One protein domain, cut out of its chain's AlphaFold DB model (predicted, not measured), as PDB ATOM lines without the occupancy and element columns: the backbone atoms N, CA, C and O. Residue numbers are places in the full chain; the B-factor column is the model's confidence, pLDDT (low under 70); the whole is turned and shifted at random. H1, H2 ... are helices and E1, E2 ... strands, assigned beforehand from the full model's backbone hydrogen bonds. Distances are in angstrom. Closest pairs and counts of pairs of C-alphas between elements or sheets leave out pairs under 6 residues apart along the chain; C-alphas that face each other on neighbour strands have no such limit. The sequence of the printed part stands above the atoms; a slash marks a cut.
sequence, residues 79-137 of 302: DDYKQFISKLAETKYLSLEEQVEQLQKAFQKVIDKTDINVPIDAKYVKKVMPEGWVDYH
ATOM      1  N   ASP A  79     -89.601 -27.014 -32.424       95.75
ATOM      2  CA  ASP A  79     -88.847 -27.469 -33.594       95.75
ATOM      3  C   ASP A  79     -88.749 -28.993 -33.644       95.75
ATOM      4  O   ASP A  79     -88.949 -29.586 -34.706       95.75
ATOM      5  N   ASP A  80     -88.567 -29.644 -32.494       97.19
ATOM      6  CA  ASP A  80     -88.682 -31.102 -32.394       97.19
ATOM      7  C   ASP A  80     -90.105 -31.566 -32.747       97.19
ATOM      8  O   ASP A  80     -90.296 -32.570 -33.440       97.19
ATOM      9  N   TYR A  81     -91.121 -30.815 -32.310       97.50
ATOM     10  CA  TYR A  81     -92.514 -31.125 -32.621       97.50
ATOM     11  C   TYR A  81     -92.827 -30.950 -34.116       97.50
ATOM     12  O   TYR A  81     -93.471 -31.816 -34.707       97.50
ATOM     13  N   LYS A  82     -92.310 -29.901 -34.772       96.94
ATOM     14  CA  LYS A  82     -92.393 -29.732 -36.237       96.94
ATOM     15  C   LYS A  82     -91.753 -30.906 -36.973       96.94
ATOM     16  O   LYS A  82     -92.359 -31.439 -37.896       96.94
ATOM     17  N   GLN A  83     -90.576 -31.367 -36.540       96.75
ATOM     18  CA  GLN A  83     -89.933 -32.548 -37.133       96.75
ATOM     19  C   GLN A  83     -90.785 -33.813 -36.969       96.75
ATOM     20  O   GLN A  83     -90.834 -34.650 -37.873       96.75
ATOM     21  N   PHE A  84     -91.464 -33.967 -35.829       97.00
ATOM     22  CA  PHE A  84     -92.422 -35.051 -35.631       97.00
ATOM     23  C   PHE A  84     -93.608 -34.944 -36.601       97.00
ATOM     24  O   PHE A  84     -93.944 -35.939 -37.244       97.00
ATOM     25  N   ILE A  85     -94.189 -33.749 -36.767       97.62
ATOM     26  CA  ILE A  85     -95.264 -33.488 -37.738       97.62
ATOM     27  C   ILE A  85     -94.815 -33.859 -39.158       97.62
ATOM     28  O   ILE A  85     -95.543 -34.562 -39.857       97.62
ATOM     29  N   SER A  86     -93.611 -33.451 -39.570       96.69
ATOM     30  CA  SER A  86     -93.054 -33.776 -40.889       96.69
ATOM     31  C   SER A  86     -92.991 -35.286 -41.135       96.69
ATOM     32  O   SER A  86     -93.498 -35.769 -42.144       96.69
ATOM     33  N   LYS A  87     -92.448 -36.051 -40.177       94.56
ATOM     34  CA  LYS A  87     -92.390 -37.522 -40.269       94.56
ATOM     35  C   LYS A  87     -93.787 -38.147 -40.304       94.56
ATOM     36  O   LYS A  87     -94.025 -39.110 -41.033       94.56
ATOM     37  N   LEU A  88     -94.719 -37.606 -39.520       95.00
ATOM     38  CA  LEU A  88     -96.100 -38.081 -39.489       95.00
ATOM     39  C   LEU A  88     -96.795 -37.868 -40.840       95.00
ATOM     40  O   LEU A  88     -97.473 -38.770 -41.328       95.00
ATOM     41  N   ALA A  89     -96.593 -36.708 -41.466       94.38
ATOM     42  CA  ALA A  89     -97.174 -36.367 -42.764       94.38
ATOM     43  C   ALA A  89     -96.706 -37.294 -43.900       94.38
ATOM     44  O   ALA A  89     -97.449 -37.538 -44.851       94.38
ATOM     45  N   GLU A  90     -95.484 -37.821 -43.810       89.75
ATOM     46  CA  GLU A  90     -94.920 -38.771 -44.779       89.75
ATOM     47  C   GLU A  90     -95.457 -40.202 -44.602       89.75
ATOM     48  O   GLU A  90     -95.304 -41.049 -45.487       89.75
ATOM     49  N   THR A  91     -96.131 -40.473 -43.483       85.56
ATOM     50  CA  THR A  91     -96.658 -41.795 -43.146       85.56
ATOM     51  C   THR A  91     -97.947 -42.077 -43.924       85.56
ATOM     52  O   THR A  91     -99.009 -41.537 -43.621       85.56
ATOM     53  N   LYS A  92     -97.872 -42.956 -44.932       79.12
ATOM     54  CA  LYS A  92     -98.963 -43.188 -45.907       79.12
ATOM     55  C   LYS A  92    -100.083 -44.128 -45.452       79.12
ATOM     56  O   LYS A  92    -101.065 -44.277 -46.171       79.12
ATOM     57  N   TYR A  93     -99.928 -44.802 -44.317       82.69
ATOM     58  CA  TYR A  93    -100.873 -45.823 -43.848       82.69
ATOM     59  C   TYR A  93    -101.763 -45.361 -42.688       82.69
ATOM     60  O   TYR A  93    -102.627 -46.128 -42.258       82.69
ATOM     61  N   LEU A  94    -101.533 -44.157 -42.154       88.62
ATOM     62  CA  LEU A  94    -102.376 -43.579 -41.111       88.62
ATOM     63  C   LEU A  94    -103.506 -42.768 -41.744       88.62
ATOM     64  O   LEU A  94    -103.267 -41.996 -42.675       88.62
ATOM     65  N   SER A  95    -104.727 -42.938 -41.238       92.56
ATOM     66  CA  SER A  95    -105.830 -42.029 -41.551       92.56
ATOM     67  C   SER A  95    -105.577 -40.650 -40.938       92.56
ATOM     68  O   SER A  95    -104.694 -40.480 -40.094       92.56
ATOM     69  N   LEU A  96    -106.358 -39.649 -41.344       95.31
ATOM     70  CA  LEU A  96    -106.222 -38.309 -40.784       95.31
ATOM     71  C   LEU A  96    -106.558 -38.277 -39.285       95.31
ATOM     72  O   LEU A  96    -105.876 -37.611 -38.511       95.31
ATOM     73  N   GLU A  97    -107.565 -39.042 -38.868       96.94
ATOM     74  CA  GLU A  97    -107.944 -39.243 -37.468       96.94
ATOM     75  C   GLU A  97    -106.790 -39.867 -36.682       96.94
ATOM     76  O   GLU A  97    -106.389 -39.331 -35.648       96.94
ATOM     77  N   GLU A  98    -106.189 -40.938 -37.214       95.50
ATOM     78  CA  GLU A  98    -105.022 -41.571 -36.599       95.50
ATOM     79  C   GLU A  98    -103.852 -40.575 -36.493       95.50
ATOM     80  O   GLU A  98    -103.200 -40.514 -35.451       95.50
ATOM     81  N   GLN A  99    -103.598 -39.756 -37.521       96.69
ATOM     82  CA  GLN A  99    -102.567 -38.714 -37.475       96.69
ATOM     83  C   GLN A  99    -102.853 -37.668 -36.388       96.69
ATOM     84  O   GLN A  99    -101.966 -37.363 -35.590       96.69
ATOM     85  N   VAL A 100    -104.078 -37.145 -36.300       98.25
ATOM     86  CA  VAL A 100    -104.456 -36.178 -35.257       98.25
ATOM     87  C   VAL A 100    -104.289 -36.772 -33.860       98.25
ATOM     88  O   VAL A 100    -103.718 -36.115 -32.987       98.25
ATOM     89  N   GLU A 101    -104.664 -38.034 -33.650       97.25
ATOM     90  CA  GLU A 101    -104.390 -38.715 -32.383       97.25
ATOM     91  C   GLU A 101    -102.888 -38.801 -32.074       97.25
ATOM     92  O   GLU A 101    -102.486 -38.623 -30.922       97.25
ATOM     93  N   GLN A 102    -102.038 -39.082 -33.072       96.88
ATOM     94  CA  GLN A 102    -100.584 -39.110 -32.875       96.88
ATOM     95  C   GLN A 102    -100.038 -37.724 -32.505       96.88
ATOM     96  O   GLN A 102     -99.195 -37.638 -31.613       96.88
ATOM     97  N   LEU A 103    -100.539 -36.648 -33.125       98.25
ATOM     98  CA  LEU A 103    -100.197 -35.267 -32.760       98.25
ATOM     99  C   LEU A 103    -100.554 -34.986 -31.295       98.25
ATOM    100  O   LEU A 103     -99.702 -34.571 -30.512       98.25
ATOM    101  N   GLN A 104    -101.782 -35.297 -30.884       98.44
ATOM    102  CA  GLN A 104    -102.240 -35.093 -29.508       98.44
ATOM    103  C   GLN A 104    -101.425 -35.907 -28.492       98.44
ATOM    104  O   GLN A 104    -101.038 -35.379 -27.447       98.44
ATOM    105  N   LYS A 105    -101.106 -37.173 -28.802       97.25
ATOM    106  CA  LYS A 105    -100.253 -38.034 -27.961       97.25
ATOM    107  C   LYS A 105     -98.821 -37.500 -27.874       97.25
ATOM    108  O   LYS A 105     -98.240 -37.498 -26.789       97.25
ATOM    109  N   ALA A 106     -98.255 -37.029 -28.983       97.88
ATOM    110  CA  ALA A 106     -96.923 -36.433 -29.022       97.88
ATOM    111  C   ALA A 106     -96.861 -35.121 -28.235       97.88
ATOM    112  O   ALA A 106     -95.911 -34.905 -27.487       97.88
ATOM    113  N   PHE A 107     -97.903 -34.292 -28.313       98.06
ATOM    114  CA  PHE A 107     -98.001 -33.039 -27.569       98.06
ATOM    115  C   PHE A 107     -97.912 -33.228 -26.050       98.06
ATOM    116  O   PHE A 107     -97.317 -32.406 -25.353       98.06
ATOM    117  N   GLN A 108     -98.428 -34.342 -25.516       96.62
ATOM    118  CA  GLN A 108     -98.288 -34.657 -24.088       96.62
ATOM    119  C   GLN A 108     -96.835 -34.900 -23.657       96.62
ATOM    120  O   GLN A 108     -96.523 -34.756 -22.478       96.62
ATOM    121  N   LYS A 109     -95.947 -35.231 -24.601       97.19
ATOM    122  CA  LYS A 109     -94.515 -35.463 -24.366       97.19
ATOM    123  C   LYS A 109     -93.642 -34.235 -24.636       97.19
ATOM    124  O   LYS A 109     -92.421 -34.324 -24.515       97.19
ATOM    125  N   VAL A 110     -94.254 -33.117 -25.027       98.12
ATOM    126  CA  VAL A 110     -93.548 -31.858 -25.252       98.12
ATOM    127  C   VAL A 110     -93.214 -31.207 -23.910       98.12
ATOM    128  O   VAL A 110     -94.112 -30.990 -23.092       98.12
ATOM    129  N   ILE A 111     -91.937 -30.875 -23.708       97.69
ATOM    130  CA  ILE A 111     -91.455 -30.159 -22.519       97.69
ATOM    131  C   ILE A 111     -91.849 -28.682 -22.600       97.69
ATOM    132  O   ILE A 111     -92.590 -28.199 -21.745       97.69
ATOM    133  N   ASP A 112     -91.386 -27.976 -23.633       97.81
ATOM    134  CA  ASP A 112     -91.744 -26.584 -23.891       97.81
ATOM    135  C   ASP A 112     -92.863 -26.493 -24.932       97.81
ATOM    136  O   ASP A 112     -92.659 -26.713 -26.128       97.81
ATOM    137  N   LYS A 113     -94.067 -26.178 -24.451       97.38
ATOM    138  CA  LYS A 113     -95.283 -26.084 -25.263       97.38
ATOM    139  C   LYS A 113     -95.480 -24.711 -25.906       97.38
ATOM    140  O   LYS A 113     -96.514 -24.501 -26.541       97.38
ATOM    141  N   THR A 114     -94.537 -23.786 -25.739       96.69
ATOM    142  CA  THR A 114     -94.625 -22.438 -26.310       96.69
ATOM    143  C   THR A 114     -94.886 -22.507 -27.813       96.69
ATOM    144  O   THR A 114     -94.263 -23.282 -28.535       96.69
ATOM    145  N   ASP A 115     -95.857 -21.718 -28.274       94.69
ATOM    146  CA  ASP A 115     -96.213 -21.554 -29.689       94.69
ATOM    147  C   ASP A 115     -96.654 -22.812 -30.459       94.69
ATOM    148  O   ASP A 115     -96.789 -22.769 -31.686       94.69
ATOM    149  N   ILE A 116     -96.942 -23.920 -29.771       96.19
ATOM    150  CA  ILE A 116     -97.431 -25.149 -30.404       96.19
ATOM    151  C   ILE A 116     -98.962 -25.169 -30.436       96.19
ATOM    152  O   ILE A 116     -99.625 -25.149 -29.397       96.19
ATOM    153  N   ASN A 117     -99.509 -25.307 -31.646       95.25
ATOM    154  CA  ASN A 117    -100.931 -25.530 -31.892       95.25
ATOM    155  C   ASN A 117    -101.164 -26.985 -32.314       95.25
ATOM    156  O   ASN A 117    -100.470 -27.502 -33.192       95.25
ATOM    157  N   VAL A 118    -102.161 -27.637 -31.712       98.00
ATOM    158  CA  VAL A 118    -102.493 -29.046 -31.972       98.00
ATOM    159  C   VAL A 118    -103.988 -29.163 -32.225       98.00
ATOM    160  O   VAL A 118    -104.740 -28.693 -31.378       98.00
ATOM    161  N   PRO A 119    -104.443 -29.773 -33.332       98.12
ATOM    162  CA  PRO A 119    -105.869 -29.897 -33.621       98.12
ATOM    163  C   PRO A 119    -106.608 -30.688 -32.531       98.12
ATOM    164  O   PRO A 119    -106.117 -31.724 -32.076       98.12
ATOM    165  N   ILE A 120    -107.804 -30.234 -32.139       97.88
ATOM    166  CA  ILE A 120    -108.692 -30.984 -31.226       97.88
ATOM    167  C   ILE A 120    -109.341 -32.194 -31.890       97.88
ATOM    168  O   ILE A 120    -109.641 -33.170 -31.211       97.88
ATOM    169  N   ASP A 121    -109.565 -32.129 -33.201       98.44
ATOM    170  CA  ASP A 121    -110.315 -33.132 -33.950       98.44
ATOM    171  C   ASP A 121    -109.931 -33.067 -35.436       98.44
ATOM    172  O   ASP A 121    -109.645 -31.987 -35.969       98.44
ATOM    173  N   ALA A 122    -109.927 -34.218 -36.105       98.00
ATOM    174  CA  ALA A 122    -109.626 -34.335 -37.527       98.00
ATOM    175  C   ALA A 122    -110.648 -33.639 -38.430       98.00
ATOM    176  O   ALA A 122    -110.271 -33.211 -39.516       98.00
ATOM    177  N   LYS A 123    -111.894 -33.426 -37.983       97.31
ATOM    178  CA  LYS A 123    -112.922 -32.721 -38.770       97.31
ATOM    179  C   LYS A 123    -112.531 -31.291 -39.161       97.31
ATOM    180  O   LYS A 123    -112.984 -30.788 -40.183       97.31
ATOM    181  N   TYR A 124    -111.667 -30.645 -38.375       98.25
ATOM    182  CA  TYR A 124    -111.151 -29.304 -38.674       98.25
ATOM    183  C   TYR A 124    -109.918 -29.325 -39.581       98.25
ATOM    184  O   TYR A 124    -109.508 -28.285 -40.103       98.25
ATOM    185  N   VAL A 125    -109.285 -30.485 -39.735       98.31
ATOM    186  CA  VAL A 125    -108.004 -30.640 -40.410       98.31
ATOM    187  C   VAL A 125    -108.242 -31.025 -41.859       98.31
ATOM    188  O   VAL A 125    -109.003 -31.933 -42.164       98.31
ATOM    189  N   LYS A 126    -107.538 -30.352 -42.762       97.38
ATOM    190  CA  LYS A 126    -107.507 -30.703 -44.177       97.38
ATOM    191  C   LYS A 126    -106.381 -31.679 -44.483       97.38
ATOM    192  O   LYS A 126    -106.574 -32.627 -45.243       97.38
ATOM    193  N   LYS A 127    -105.191 -31.432 -43.925       97.19
ATOM    194  CA  LYS A 127    -104.017 -32.295 -44.105       97.19
ATOM    195  C   LYS A 127    -102.922 -31.989 -43.079       97.19
ATOM    196  O   LYS A 127    -102.697 -30.835 -42.734       97.19
ATOM    197  N   VAL A 128    -102.169 -33.009 -42.671       97.62
ATOM    198  CA  VAL A 128    -100.878 -32.835 -41.982       97.62
ATOM    199  C   VAL A 128     -99.768 -32.619 -43.018       97.62
ATOM    200  O   VAL A 128     -99.607 -33.413 -43.950       97.62
ATOM    201  N   MET A 129     -99.029 -31.520 -42.896       96.94
ATOM    202  CA  MET A 129     -98.117 -31.027 -43.928       96.94
ATOM    203  C   MET A 129     -96.674 -31.499 -43.672       96.94
ATOM    204  O   MET A 129     -96.189 -31.366 -42.544       96.94
ATOM    205  N   PRO A 130     -95.953 -32.018 -44.691       95.06
ATOM    206  CA  PRO A 130     -94.545 -32.417 -44.563       95.06
ATOM    207  C   PRO A 130     -93.617 -31.295 -44.088       95.06
ATOM    208  O   PRO A 130     -92.570 -31.552 -43.505       95.06
ATOM    209  N   GLU A 131     -94.013 -30.040 -44.269       95.38
ATOM    210  CA  GLU A 131     -93.295 -28.854 -43.806       95.38
ATOM    211  C   GLU A 131     -93.425 -28.614 -42.287       95.38
ATOM    212  O   GLU A 131     -92.934 -27.608 -41.780       95.38
ATOM    213  N   GLY A 132     -94.083 -29.514 -41.546       95.69
ATOM    214  CA  GLY A 132     -94.115 -29.483 -40.083       95.69
ATOM    215  C   GLY A 132     -95.263 -28.663 -39.492       95.69
ATOM    216  O   GLY A 132     -95.159 -28.177 -38.368       95.69
ATOM    217  N   TRP A 133     -96.362 -28.491 -40.231       95.44
ATOM    218  CA  TRP A 133     -97.570 -27.797 -39.768       95.44
ATOM    219  C   TRP A 133     -98.845 -28.545 -40.184       95.44
ATOM    220  O   TRP A 133     -98.793 -29.573 -40.857       95.44
ATOM    221  N   VAL A 134    -100.005 -28.071 -39.739       97.38
ATOM    222  CA  VAL A 134    -101.310 -28.679 -40.037       97.38
ATOM    223  C   VAL A 134    -102.128 -27.689 -40.861       97.38
ATOM    224  O   VAL A 134    -102.310 -26.551 -40.431       97.38
ATOM    225  N   ASP A 135    -102.594 -28.106 -42.040       96.81
ATOM    226  CA  ASP A 135    -103.544 -27.346 -42.859       96.81
ATOM    227  C   ASP A 135    -104.963 -27.625 -42.368       96.81
ATOM    228  O   ASP A 135    -105.328 -28.777 -42.119       96.81
ATOM    229  N   TYR A 136    -105.770 -26.578 -42.246       97.25
ATOM    230  CA  TYR A 136    -107.114 -26.647 -41.681       97.25
ATOM    231  C   TYR A 136    -108.155 -26.235 -42.717       97.25
ATOM    232  O   TYR A 136    -107.880 -25.469 -43.642       97.25
ATOM    233  N   HIS A 137    -109.388 -26.685 -42.515       95.75
ATOM    234  CA  HIS A 137    -110.561 -26.200 -43.238       95.75
ATOM    235  C   HIS A 137    -111.025 -24.836 -42.706       95.75
ATOM    236  O   HIS A 137    -112.188 -24.685 -42.341       95.75
TER     237      HIS A 137
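What this domain is: This is residues 79 to 137 of the 302 residues of an uncharacterized protein of Streptococcus sp. DAT741 (UniProt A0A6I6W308). A small hairpin of two strands, E1 and E2, crosses one side of a helical hairpin, H1 and H2, near the end where the two helices are linked. The helices lie side by side, and residues 108 to 124, with no named element, fold back from the end of H2 to the start of E1. The printed part has 59 residues, with two named helices and two named strands in the order H1, H2, E1, E2; the sheet, in the order E1 - E2, is antiparallel, and the class is mixed, helices and strands. The whole is compact and rounded, with a radius of gyration of the C-alphas of 10.4 A and spans of 27 by 20 by 17 A.

How they stand to each other: E1, residues 125 to 129, and E2, residues 133 to 136, form an antiparallel hairpin, with 157 degrees between their directions. N 126 and O 135, 2.8 A apart, and N 135 and O 127, 2.8 A apart, are within hydrogen-bond range. The closest C-alphas of H1, residues 79 to 89, and E1 are those of Ala 89 and Val 128, 5.2 A apart; those of H1 and E2 are Ile 85 and Trp 133, 6.5 A apart. H2, residues 96 to 107, comes closest to E1 with the C-alphas of Leu 96 and Lys 127, 7.2 A apart, and is apart from E2. H1 and H2, a helical hairpin, touch, their closest C-alphas being those of Leu 88 and Gln 99 at 6.8 A, and run opposite ways at a shallow tilt of 19 degrees. In H1 and H2 every O i to N i+4 pair is within hydrogen-bond range.

Where its parts are: E1 is 10.5 A long and E2 9.8 A. H2 measures 16.4 A from first to last C-alpha, and H1 15.3 A. H1 begins at C-alpha 79 (-88.847, -27.469, -33.594), and E2 ends at C-alpha 136 (-107.114, -26.647, -41.681).

The domain as a whole: The C-alphas of Tyr 93 and Thr 114 are the two farthest apart, 29.9 A. The link from H2 to E1 is long, and the printed part has no cut. The mean pLDDT of the printed part is 95.8, and no printed residue is under 70.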